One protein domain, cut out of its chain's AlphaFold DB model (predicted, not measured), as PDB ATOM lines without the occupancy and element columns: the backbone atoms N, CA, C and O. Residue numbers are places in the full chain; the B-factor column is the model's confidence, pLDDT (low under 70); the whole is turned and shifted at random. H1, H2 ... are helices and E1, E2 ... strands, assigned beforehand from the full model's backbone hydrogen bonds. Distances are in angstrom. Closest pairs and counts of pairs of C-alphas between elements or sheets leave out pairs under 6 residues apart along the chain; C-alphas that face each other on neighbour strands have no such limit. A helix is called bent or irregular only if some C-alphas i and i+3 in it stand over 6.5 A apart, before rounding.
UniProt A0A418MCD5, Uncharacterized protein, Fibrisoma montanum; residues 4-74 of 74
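This is residues 4 to 74 of the 74 residues of an uncharacterized protein of Fibrisoma montanum (UniProt A0A418MCD5). A four-stranded antiparallel sheet, twisted and bent across its strands, makes an open trough, and a single helix, H1, leaves one end of edge strand E1 as an arm that runs back over the hollow side, with residues 5 to 13 standing free. The strands E1, E2, E3 and E4 lie side by side in chain order, a meander in which each strand is the antiparallel neighbour of the one before, and the shorter E4 covers only part of the length of E3. The printed part has 71 residues, with one named helix followed by four named strands, and its class is mixed, helices and strands. It is only just loose, close to compact, with a radius of gyration of the C-alphas of 13.5 A, and its outline is flat, spanning 37 by 28 by 15 A.

H1, residues 4 to 16, has every O i to N i+4 pair within hydrogen-bond range. A tight link of 1 residue joins it to E1, residues 18 to 32, an edge strand that bends by 78 degrees at residue 21. E1 and E2, residues 35 to 46, form a hairpin, antiparallel at 169 degrees; C-alphas 29 and 38 face each other at 4.2 A, and N 27 and O 39 are 2.8 A apart, within hydrogen-bond range. E2 bends by 73 degrees at residue 43 and forms a hairpin with E3, residues 50 to 63, antiparallel at 157 degrees; C-alphas 43 and 53 face each other at 4.3 A, and N 40 and O 56 are 2.8 A apart. E3 bends by 69 degrees at residue 54. E3 and E4, residues 66 to 73, form a hairpin, antiparallel at 146 degrees; C-alphas 60 and 70 face each other at 4.5 A, and N 59 and O 71 are 2.8 A apart. E4, the other edge strand, bends by 63 degrees at residue 69 and is apart from E1. H1 is only just not on the sheet, with 4 pairs of C-alphas within 10 A. It is apart from E3 and E4, and only just apart from E2, at 8.0 A.

H1 begins at C-alpha 4, (32.931, 32.598, -30.788), and is 18.5 A from first to last C-alpha. E1 begins at C-alpha 18, (11.722, 35.465, -27.567), and measures 32.3 A. E2 measures 29.7 A and E3 35.7 A. E4 measures 20.1 A and ends at C-alpha 73, (19.769, 38.749, -44.329).

The C-alphas of Gly 33 and Val 47 are the two farthest apart, at 38.2 A. The printed part has no cut, and its four links are tight. The mean pLDDT of the printed part is 96.6, and no printed residue is under 70.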
ATOM      1  N   LYS A   4      33.861  33.721 -30.992       86.31
ATOM      2  CA  LYS A   4      32.931  32.598 -30.788       86.31
ATOM      3  C   LYS A   4      32.103  32.753 -29.509       86.31
ATOM      4  O   LYS A   4      30.892  32.573 -29.555       86.31
ATOM      5  N   ALA A   5      32.739  33.108 -28.391       91.88
ATOM      6  CA  ALA A   5      32.042  33.295 -27.118       91.88
ATOM      7  C   ALA A   5      31.041  34.461 -27.183       91.88
ATOM      8  O   ALA A   5      29.923  34.338 -26.696       91.88
ATOM      9  N   VAL A   6      31.407  35.557 -27.861       91.56
ATOM     10  CA  VAL A   6      30.503  36.702 -28.067       91.56
ATOM     11  C   VAL A   6      29.290  36.312 -28.916       91.56
ATOM     12  O   VAL A   6      28.167  36.665 -28.568       91.56
ATOM     13  N   LYS A   7      29.488  35.566 -30.012       89.25
ATOM     14  CA  LYS A   7      28.375  35.065 -30.838       89.25
ATOM     15  C   LYS A   7      27.457  34.125 -30.056       89.25
ATOM     16  O   LYS A   7      26.244  34.238 -30.174       89.25
ATOM     17  N   TYR A   8      28.037  33.239 -29.247       92.19
ATOM     18  CA  TYR A   8      27.272  32.329 -28.399       92.19
ATOM     19  C   TYR A   8      26.400  33.092 -27.396       92.19
ATOM     20  O   TYR A   8      25.200  32.846 -27.336       92.19
ATOM     21  N   GLN A   9      26.971  34.074 -26.688       95.31
ATOM     22  CA  GLN A   9      26.210  34.883 -25.738       95.31
ATOM     23  C   GLN A   9      25.078  35.659 -26.423       95.31
ATOM     24  O   GLN A   9      23.955  35.619 -25.945       95.31
ATOM     25  N   ARG A  10      25.325  36.266 -27.592       93.00
ATOM     26  CA  ARG A  10      24.268  36.937 -28.373       93.00
ATOM     27  C   ARG A  10      23.121  35.997 -28.750       93.00
ATOM     28  O   ARG A  10      21.973  36.425 -28.765       93.00
ATOM     29  N   GLY A  11      23.427  34.736 -29.060       93.88
ATOM     30  CA  GLY A  11      22.413  33.714 -29.317       93.88
ATOM     31  C   GLY A  11      21.571  33.415 -28.076       93.88
ATOM     32  O   GLY A  11      20.350  33.363 -28.171       93.88
ATOM     33  N   LEU A  12      22.205  33.281 -26.906       97.25
ATOM     34  CA  LEU A  12      21.487  33.119 -25.639       97.25
ATOM     35  C   LEU A  12      20.613  34.337 -25.317       97.25
ATOM     36  O   LEU A  12      19.459  34.166 -24.937       97.25
ATOM     37  N   ASP A  13      21.140  35.546 -25.518       96.62
ATOM     38  CA  ASP A  13      20.417  36.792 -25.258       96.62
ATOM     39  C   ASP A  13      19.187  36.920 -26.170       96.62
ATOM     40  O   ASP A  13      18.110  37.279 -25.694       96.62
ATOM     41  N   LEU A  14      19.316  36.575 -27.459       94.38
ATOM     42  CA  LEU A  14      18.187  36.511 -28.392       94.38
ATOM     43  C   LEU A  14      17.126  35.522 -27.895       94.38
ATOM     44  O   LEU A  14      15.966  35.895 -27.748       94.38
ATOM     45  N   LEU A  15      17.526  34.279 -27.607       95.69
ATOM     46  CA  LEU A  15      16.603  33.218 -27.191       95.69
ATOM     47  C   LEU A  15      15.864  33.568 -25.894       95.69
ATOM     48  O   LEU A  15      14.670  33.311 -25.788       95.69
ATOM     49  N   ALA A  16      16.549  34.190 -24.933       97.94
ATOM     50  CA  ALA A  16      15.957  34.606 -23.664       97.94
ATOM     51  C   ALA A  16      14.893  35.710 -23.814       97.94
ATOM     52  O   ALA A  16      14.083  35.899 -22.909       97.94
ATOM     53  N   ASN A  17      14.893  36.439 -24.934       98.19
ATOM     54  CA  ASN A  17      13.966  37.536 -25.204       98.19
ATOM     55  C   ASN A  17      12.892  37.185 -26.246       98.19
ATOM     56  O   ASN A  17      12.098  38.056 -26.603       98.19
ATOM     57  N   ILE A  18      12.831  35.941 -26.732       98.12
ATOM     58  CA  ILE A  18      11.722  35.465 -27.567       98.12
ATOM     59  C   ILE A  18      10.559  35.043 -26.661       98.12
ATOM     60  O   ILE A  18      10.732  34.224 -25.763       98.12
ATOM     61  N   THR A  19       9.364  35.582 -26.901       98.31
ATOM     62  CA  THR A  19       8.167  35.326 -26.073       98.31
ATOM     63  C   THR A  19       7.157  34.391 -26.731       98.31
ATOM     64  O   THR A  19       6.380  33.742 -26.034       98.31
ATOM     65  N   ALA A  20       7.170  34.286 -28.059       98.12
ATOM     66  CA  ALA A  20       6.336  33.357 -28.813       98.12
ATOM     67  C   ALA A  20       7.021  32.978 -30.126       98.12
ATOM     68  O   ALA A  20       7.613  33.834 -30.776       98.12
ATOM     69  N   VAL A  21       6.901  31.715 -30.542       97.94
ATOM     70  CA  VAL A  21       7.385  31.223 -31.840       97.94
ATOM     71  C   VAL A  21       6.216  30.578 -32.569       97.94
ATOM     72  O   VAL A  21       5.586  29.659 -32.049       97.94
ATOM     73  N   ARG A  22       5.925  31.070 -33.771       98.44
ATOM     74  CA  ARG A  22       4.891  30.534 -34.666       98.44
ATOM     75  C   ARG A  22       5.512  29.776 -35.826       98.44
ATOM     76  O   ARG A  22       4.997  28.730 -36.209       98.44
ATOM     77  N   GLU A  23       6.634  30.261 -36.347       98.25
ATOM     78  CA  GLU A  23       7.378  29.572 -37.392       98.25
ATOM     79  C   GLU A  23       8.886  29.723 -37.191       98.25
ATOM     80  O   GLU A  23       9.405  30.816 -36.977       98.25
ATOM     81  N   LEU A  24       9.578  28.593 -37.279       96.69
ATOM     82  CA  LEU A  24      11.020  28.505 -37.459       96.69
ATOM     83  C   LEU A  24      11.265  27.253 -38.295       96.69
ATOM     84  O   LEU A  24      11.394  26.149 -37.763       96.69
ATOM     85  N   SER A  25      11.224  27.398 -39.615       97.81
ATOM     86  CA  SER A  25      11.330  26.254 -40.519       97.81
ATOM     87  C   SER A  25      12.392  26.474 -41.582       97.81
ATOM     88  O   SER A  25      12.481  27.537 -42.196       97.81
ATOM     89  N   ASN A  26      13.214  25.448 -41.795       97.75
ATOM     90  CA  ASN A  26      14.172  25.429 -42.888       97.75
ATOM     91  C   ASN A  26      13.408  25.219 -44.200       97.75
ATOM     92  O   ASN A  26      12.638  24.266 -44.320       97.75
ATOM     93  N   LYS A  27      13.601  26.108 -45.174       97.94
ATOM     94  CA  LYS A  27      12.960  26.018 -46.497       97.94
ATOM     95  C   LYS A  27      13.872  25.406 -47.560       97.94
ATOM     96  O   LYS A  27      13.460  25.262 -48.706       97.94
ATOM     97  N   GLY A  28      15.087  25.026 -47.181       98.00
ATOM     98  CA  GLY A  28      16.089  24.432 -48.049       98.00
ATOM     99  C   GLY A  28      17.411  25.185 -48.003       98.00
ATOM    100  O   GLY A  28      17.567  26.209 -47.333       98.00
ATOM    101  N   PHE A  29      18.379  24.652 -48.737       98.12
ATOM    102  CA  PHE A  29      19.702  25.238 -48.858       98.12
ATOM    103  C   PHE A  29      20.312  24.947 -50.228       98.12
ATOM    104  O   PHE A  29      19.980  23.958 -50.880       98.12
ATOM    105  N   ILE A  30      21.241  25.808 -50.636       98.31
ATOM    106  CA  ILE A  30      22.113  25.596 -51.794       98.31
ATOM    107  C   ILE A  30      23.549  25.492 -51.290       98.31
ATOM    108  O   ILE A  30      23.972  26.298 -50.460       98.31
ATOM    109  N   VAL A  31      24.297  24.519 -51.813       98.19
ATOM    110  CA  VAL A  31      25.740  24.371 -51.588       98.19
ATOM    111  C   VAL A  31      26.482  24.824 -52.845       98.19
ATOM    112  O   VAL A  31      26.203  24.338 -53.939       98.19
ATOM    113  N   ALA A  32      27.425  25.750 -52.689       97.75
ATOM    114  CA  ALA A  32      28.280  26.270 -53.751       97.75
ATOM    115  C   ALA A  32      29.743  26.244 -53.284       97.75
ATOM    116  O   ALA A  32      30.233  27.199 -52.680       97.75
ATOM    117  N   GLY A  33      30.431  25.127 -53.539       97.69
ATOM    118  CA  GLY A  33      31.750  24.864 -52.952       97.69
ATOM    119  C   GLY A  33      31.666  24.826 -51.425       97.69
ATOM    120  O   GLY A  33      30.745  24.225 -50.875       97.69
ATOM    121  N   ASP A  34      32.570  25.538 -50.753       98.19
ATOM    122  CA  ASP A  34      32.601  25.654 -49.287       98.19
ATOM    123  C   ASP A  34      31.640  26.722 -48.733       98.19
ATOM    124  O   ASP A  34      31.802  27.203 -47.611       98.19
ATOM    125  N   ARG A  35      30.632  27.133 -49.510       98.50
ATOM    126  CA  ARG A  35      29.617  28.103 -49.088       98.50
ATOM    127  C   ARG A  35      28.220  27.505 -49.140       98.50
ATOM    128  O   ARG A  35      27.851  26.860 -50.120       98.50
ATOM    129  N   THR A  36      27.412  27.797 -48.125       98.50
ATOM    130  CA  THR A  36      25.978  27.490 -48.114       98.50
ATOM    131  C   THR A  36      25.128  28.754 -48.084       98.50
ATOM    132  O   THR A  36      25.519  29.785 -47.533       98.50
ATOM    133  N   PHE A  37      23.948  28.652 -48.690       98.38
ATOM    134  CA  PHE A  37      22.868  29.626 -48.600       98.38
ATOM    135  C   PHE A  37      21.658  28.886 -48.050       98.38
ATOM    136  O   PHE A  37      21.045  28.103 -48.773       98.38
ATOM    137  N   THR A  38      21.365  29.080 -46.770       98.44
ATOM    138  CA  THR A  38      20.292  28.371 -46.072       98.44
ATOM    139  C   THR A  38      19.126  29.318 -45.851       98.44
ATOM    140  O   THR A  38      19.296  30.360 -45.219       98.44
ATOM    141  N   THR A  39      17.950  28.951 -46.352       98.38
ATOM    142  CA  THR A  39      16.741  29.764 -46.230       98.38
ATOM    143  C   THR A  39      15.905  29.289 -45.048       98.38
ATOM    144  O   THR A  39      15.601  28.098 -44.931       98.38
ATOM    145  N   TRP A  40      15.473  30.222 -44.208       98.31
ATOM    146  CA  TRP A  40      14.534  29.984 -43.118       98.31
ATOM    147  C   TRP A  40      13.288  30.841 -43.293       98.31
ATOM    148  O   TRP A  40      13.363  31.970 -43.763       98.31
ATOM    149  N   GLN A  41      12.140  30.320 -42.875       98.38
ATOM    150  CA  GLN A  41      10.972  31.144 -42.599       98.38
ATOM    151  C   GLN A  41      10.863  31.321 -41.090       98.38
ATOM    152  O   GLN A  41      10.876  30.330 -40.353       98.38
ATOM    153  N   VAL A  42      10.769  32.577 -40.655       98.06
ATOM    154  CA  VAL A  42      10.671  32.949 -39.244       98.06
ATOM    155  C   VAL A  42       9.390  33.736 -38.982       98.06
ATOM    156  O   VAL A  42       8.976  34.563 -39.797       98.06
ATOM    157  N   ASP A  43       8.764  33.462 -37.841       98.44
ATOM    158  CA  ASP A  43       7.661  34.226 -37.254       98.44
ATOM    159  C   ASP A  43       7.721  34.054 -35.728       98.44
ATOM    160  O   ASP A  43       7.381  32.988 -35.200       98.44
ATOM    161  N   PHE A  44       8.203  35.075 -35.020       98.25
ATOM    162  CA  PHE A  44       8.331  35.079 -33.561       98.25
ATOM    163  C   PHE A  44       8.136  36.480 -32.977       98.25
ATOM    164  O   PHE A  44       8.293  37.480 -33.671       98.25
ATOM    165  N   ASP A  45       7.814  36.559 -31.689       98.56
ATOM    166  CA  ASP A  45       7.779  37.820 -30.946       98.56
ATOM    167  C   ASP A  45       9.023  37.945 -30.073       98.56
ATOM    168  O   ASP A  45       9.432  36.987 -29.414       98.56
ATOM    169  N   HIS A  46       9.611  39.137 -30.055       98.12
ATOM    170  CA  HIS A  46      10.752  39.477 -29.219       98.12
ATOM    171  C   HIS A  46      10.424  40.679 -28.340       98.12
ATOM    172  O   HIS A  46       9.906  41.682 -28.839       98.12
ATOM    173  N   VAL A  47      10.785  40.611 -27.053       97.88
ATOM    174  CA  VAL A  47      10.436  41.617 -26.026       97.88
ATOM    175  C   VAL A  47      10.709  43.047 -26.497       97.88
ATOM    176  O   VAL A  47       9.894  43.937 -26.277       97.88
ATOM    177  N   ASN A  48      11.834  43.261 -27.184       97.00
ATOM    178  CA  ASN A  48      12.273  44.593 -27.603       97.00
ATOM    179  C   ASN A  48      12.023  44.910 -29.086       97.00
ATOM    180  O   ASN A  48      12.187  46.058 -29.482       97.00
ATOM    181  N   TRP A  49      11.709  43.914 -29.924       95.69
ATOM    182  CA  TRP A  49      11.598  44.113 -31.383       95.69
ATOM    183  C   TRP A  49      10.159  44.005 -31.891       95.69
ATOM    184  O   TRP A  49       9.895  44.339 -33.042       95.69
ATOM    185  N   GLY A  50       9.228  43.559 -31.044       96.94
ATOM    186  CA  GLY A  50       7.887  43.188 -31.476       96.94
ATOM    187  C   GLY A  50       7.922  41.910 -32.310       96.94
ATOM    188  O   GLY A  50       8.744  41.023 -32.071       96.94
ATOM    189  N   THR A  51       7.020  41.813 -33.283       98.19
ATOM    190  CA  THR A  51       6.941  40.659 -34.180       98.19
ATOM    191  C   THR A  51       8.031  40.720 -35.245       98.19
ATOM    192  O   THR A  51       8.089  41.650 -36.049       98.19
ATOM    193  N   VAL A  52       8.853  39.677 -35.290       97.25
ATOM    194  CA  VAL A  52       9.825  39.412 -36.346       97.25
ATOM    195  C   VAL A  52       9.246  38.348 -37.262       97.25
ATOM    196  O   VAL A  52       9.003  37.218 -36.840       97.25
ATOM    197  N   LYS A  53       9.023  38.709 -38.524       98.19
ATOM    198  CA  LYS A  53       8.437  37.814 -39.517       98.19
ATOM    199  C   LYS A  53       9.059  38.043 -40.882       98.19
ATOM    200  O   LYS A  53       9.055  39.167 -41.374       98.19
ATOM    201  N   GLY A  54       9.535  36.978 -41.512       97.69
ATOM    202  CA  GLY A  54      10.151  37.082 -42.825       97.69
ATOM    203  C   GLY A  54      10.857  35.812 -43.268       97.69
ATOM    204  O   GLY A  54      10.820  34.777 -42.599       97.69
ATOM    205  N   THR A  55      11.488  35.917 -44.429       98.12
ATOM    206  CA  THR A  55      12.387  34.899 -44.955       98.12
ATOM    207  C   THR A  55      13.816  35.319 -44.643       98.12
ATOM    208  O   THR A  55      14.287  36.332 -45.148       98.12
ATOM    209  N   GLU A  56      14.505  34.532 -43.825       97.94
ATOM    210  CA  GLU A  56      15.914  34.724 -43.507       97.94
ATOM    211  C   GLU A  56      16.789  33.931 -44.483       97.94
ATOM    212  O   GLU A  56      16.485  32.782 -44.808       97.94
ATOM    213  N   VAL A  57      17.917  34.502 -44.903       98.19
ATOM    214  CA  VAL A  57      18.980  33.782 -45.611       98.19
ATOM    215  C   VAL A  57      20.269  33.847 -44.802       98.19
ATOM    216  O   VAL A  57      20.872  34.912 -44.649       98.19
ATOM    217  N   ALA A  58      20.724  32.685 -44.332       98.00
ATOM    218  CA  ALA A  58      22.034  32.507 -43.723       98.00
ATOM    219  C   ALA A  58      23.059  32.121 -44.800       98.00
ATOM    220  O   ALA A  58      22.981  31.051 -45.405       98.00
ATOM    221  N   ILE A  59      24.026  33.004 -45.037       98.38
ATOM    222  CA  ILE A  59      25.147  32.801 -45.960       98.38
ATOM    223  C   ILE A  59      26.365  32.417 -45.128       98.38
ATOM    224  O   ILE A  59      26.860  33.241 -44.354       98.38
ATOM    225  N   GLN A  60      26.847  31.187 -45.280       98.25
ATOM    226  CA  GLN A  60      27.880  30.616 -44.416       98.25
ATOM    227  C   GLN A  60      29.069  30.125 -45.241       98.25
ATOM    228  O   GLN A  60      28.883  29.381 -46.198       98.25
ATOM    229  N   ASP A  61      30.281  30.525 -44.850       98.31
ATOM    230  CA  ASP A  61      31.534  29.956 -45.360       98.31
ATOM    231  C   ASP A  61      32.034  28.878 -44.402       98.31
ATOM    232  O   ASP A  61      32.065  29.095 -43.184       98.31
ATOM    233  N   TRP A  62      32.465  27.754 -44.960       98.19
ATOM    234  CA  TRP A  62      32.860  26.560 -44.233       98.19
ATOM    235  C   TRP A  62      34.346  26.252 -44.415       98.19
ATOM    236  O   TRP A  62      34.938  26.508 -45.456       98.19
ATOM    237  N   GLN A  63      34.951  25.685 -43.378       98.25
ATOM    238  CA  GLN A  63      36.282  25.090 -43.425       98.25
ATOM    239  C   GLN A  63      36.338  23.975 -42.382       98.25
ATOM    240  O   GLN A  63      35.923  24.177 -41.239       98.25
ATOM    241  N   ASP A  64      36.803  22.786 -42.770       97.25
ATOM    242  CA  ASP A  64      36.940  21.621 -41.882       97.25
ATOM    243  C   ASP A  64      35.655  21.292 -41.094       97.25
ATOM    244  O   ASP A  64      35.674  21.050 -39.882       97.25
ATOM    245  N   GLY A  65      34.507  21.351 -41.780       95.62
ATOM    246  CA  GLY A  65      33.187  21.085 -41.196       95.62
ATOM    247  C   GLY A  65      32.685  22.159 -40.223       95.62
ATOM    248  O   GLY A  65      31.726  21.920 -39.491       95.62
ATOM    249  N   LYS A  66      33.317  23.340 -40.184       95.12
ATOM    250  CA  LYS A  66      32.948  24.453 -39.296       95.12
ATOM    251  C   LYS A  66      32.605  25.699 -40.094       95.12
ATOM    252  O   LYS A  66      33.304  26.040 -41.040       95.12
ATOM    253  N   ILE A  67      31.598  26.436 -39.635       95.06
ATOM    254  CA  ILE A  67      31.302  27.776 -40.144       95.06
ATOM    255  C   ILE A  67      32.392  28.734 -39.651       95.06
ATOM    256  O   ILE A  67      32.518  28.979 -38.447       95.06
ATOM    257  N   ILE A  68      33.165  29.294 -40.578       95.44
ATOM    258  CA  ILE A  68      34.209  30.288 -40.289       95.44
ATOM    259  C   ILE A  68      33.705  31.724 -40.466       95.44
ATOM    260  O   ILE A  68      34.198  32.644 -39.808       95.44
ATOM    261  N   ARG A  69      32.670  31.927 -41.289       94.62
ATOM    262  CA  ARG A  69      32.019  33.223 -41.506       94.62
ATOM    263  C   ARG A  69      30.532  33.028 -41.759       94.62
ATOM    264  O   ARG A  69      30.136  32.080 -42.417       94.62
ATOM    265  N   GLU A  70      29.728  33.956 -41.254       95.19
ATOM    266  CA  GLU A  70      28.281  33.959 -41.448       95.19
ATOM    267  C   GLU A  70      27.780  35.386 -41.661       95.19
ATOM    268  O   GLU A  70      28.256  36.321 -41.005       95.19
ATOM    269  N   ARG A  71      26.822  35.535 -42.575       95.62
ATOM    270  CA  ARG A  71      26.006  36.733 -42.760       95.62
ATOM    271  C   ARG A  71      24.542  36.319 -42.826       95.62
ATOM    272  O   ARG A  71      24.202  35.424 -43.590       95.62
ATOM    273  N   ILE A  72      23.705  37.026 -42.081       94.81
ATOM    274  CA  ILE A  72      22.253  36.861 -42.091       94.81
ATOM    275  C   ILE A  72      21.632  38.043 -42.841       94.81
ATOM    276  O   ILE A  72      22.079  39.185 -42.681       94.81
ATOM    277  N   VAL A  73      20.644  37.760 -43.687       94.50
ATOM    278  CA  VAL A  73      19.769  38.749 -44.329       94.50
ATOM    279  C   VAL A  73      18.338  38.367 -43.984       94.50
ATOM    280  O   VAL A  73      17.951  37.232 -44.248       94.50
ATOM    281  N   LEU A  74      17.592  39.295 -43.392       86.25
ATOM    282  CA  LEU A  74      16.186  39.160 -43.020       86.25
ATOM    283  C   LEU A  74      15.435  40.415 -43.468       86.25
ATOM    284  O   LEU A  74      16.049  41.506 -43.364       86.25
TER     285      LEU A  74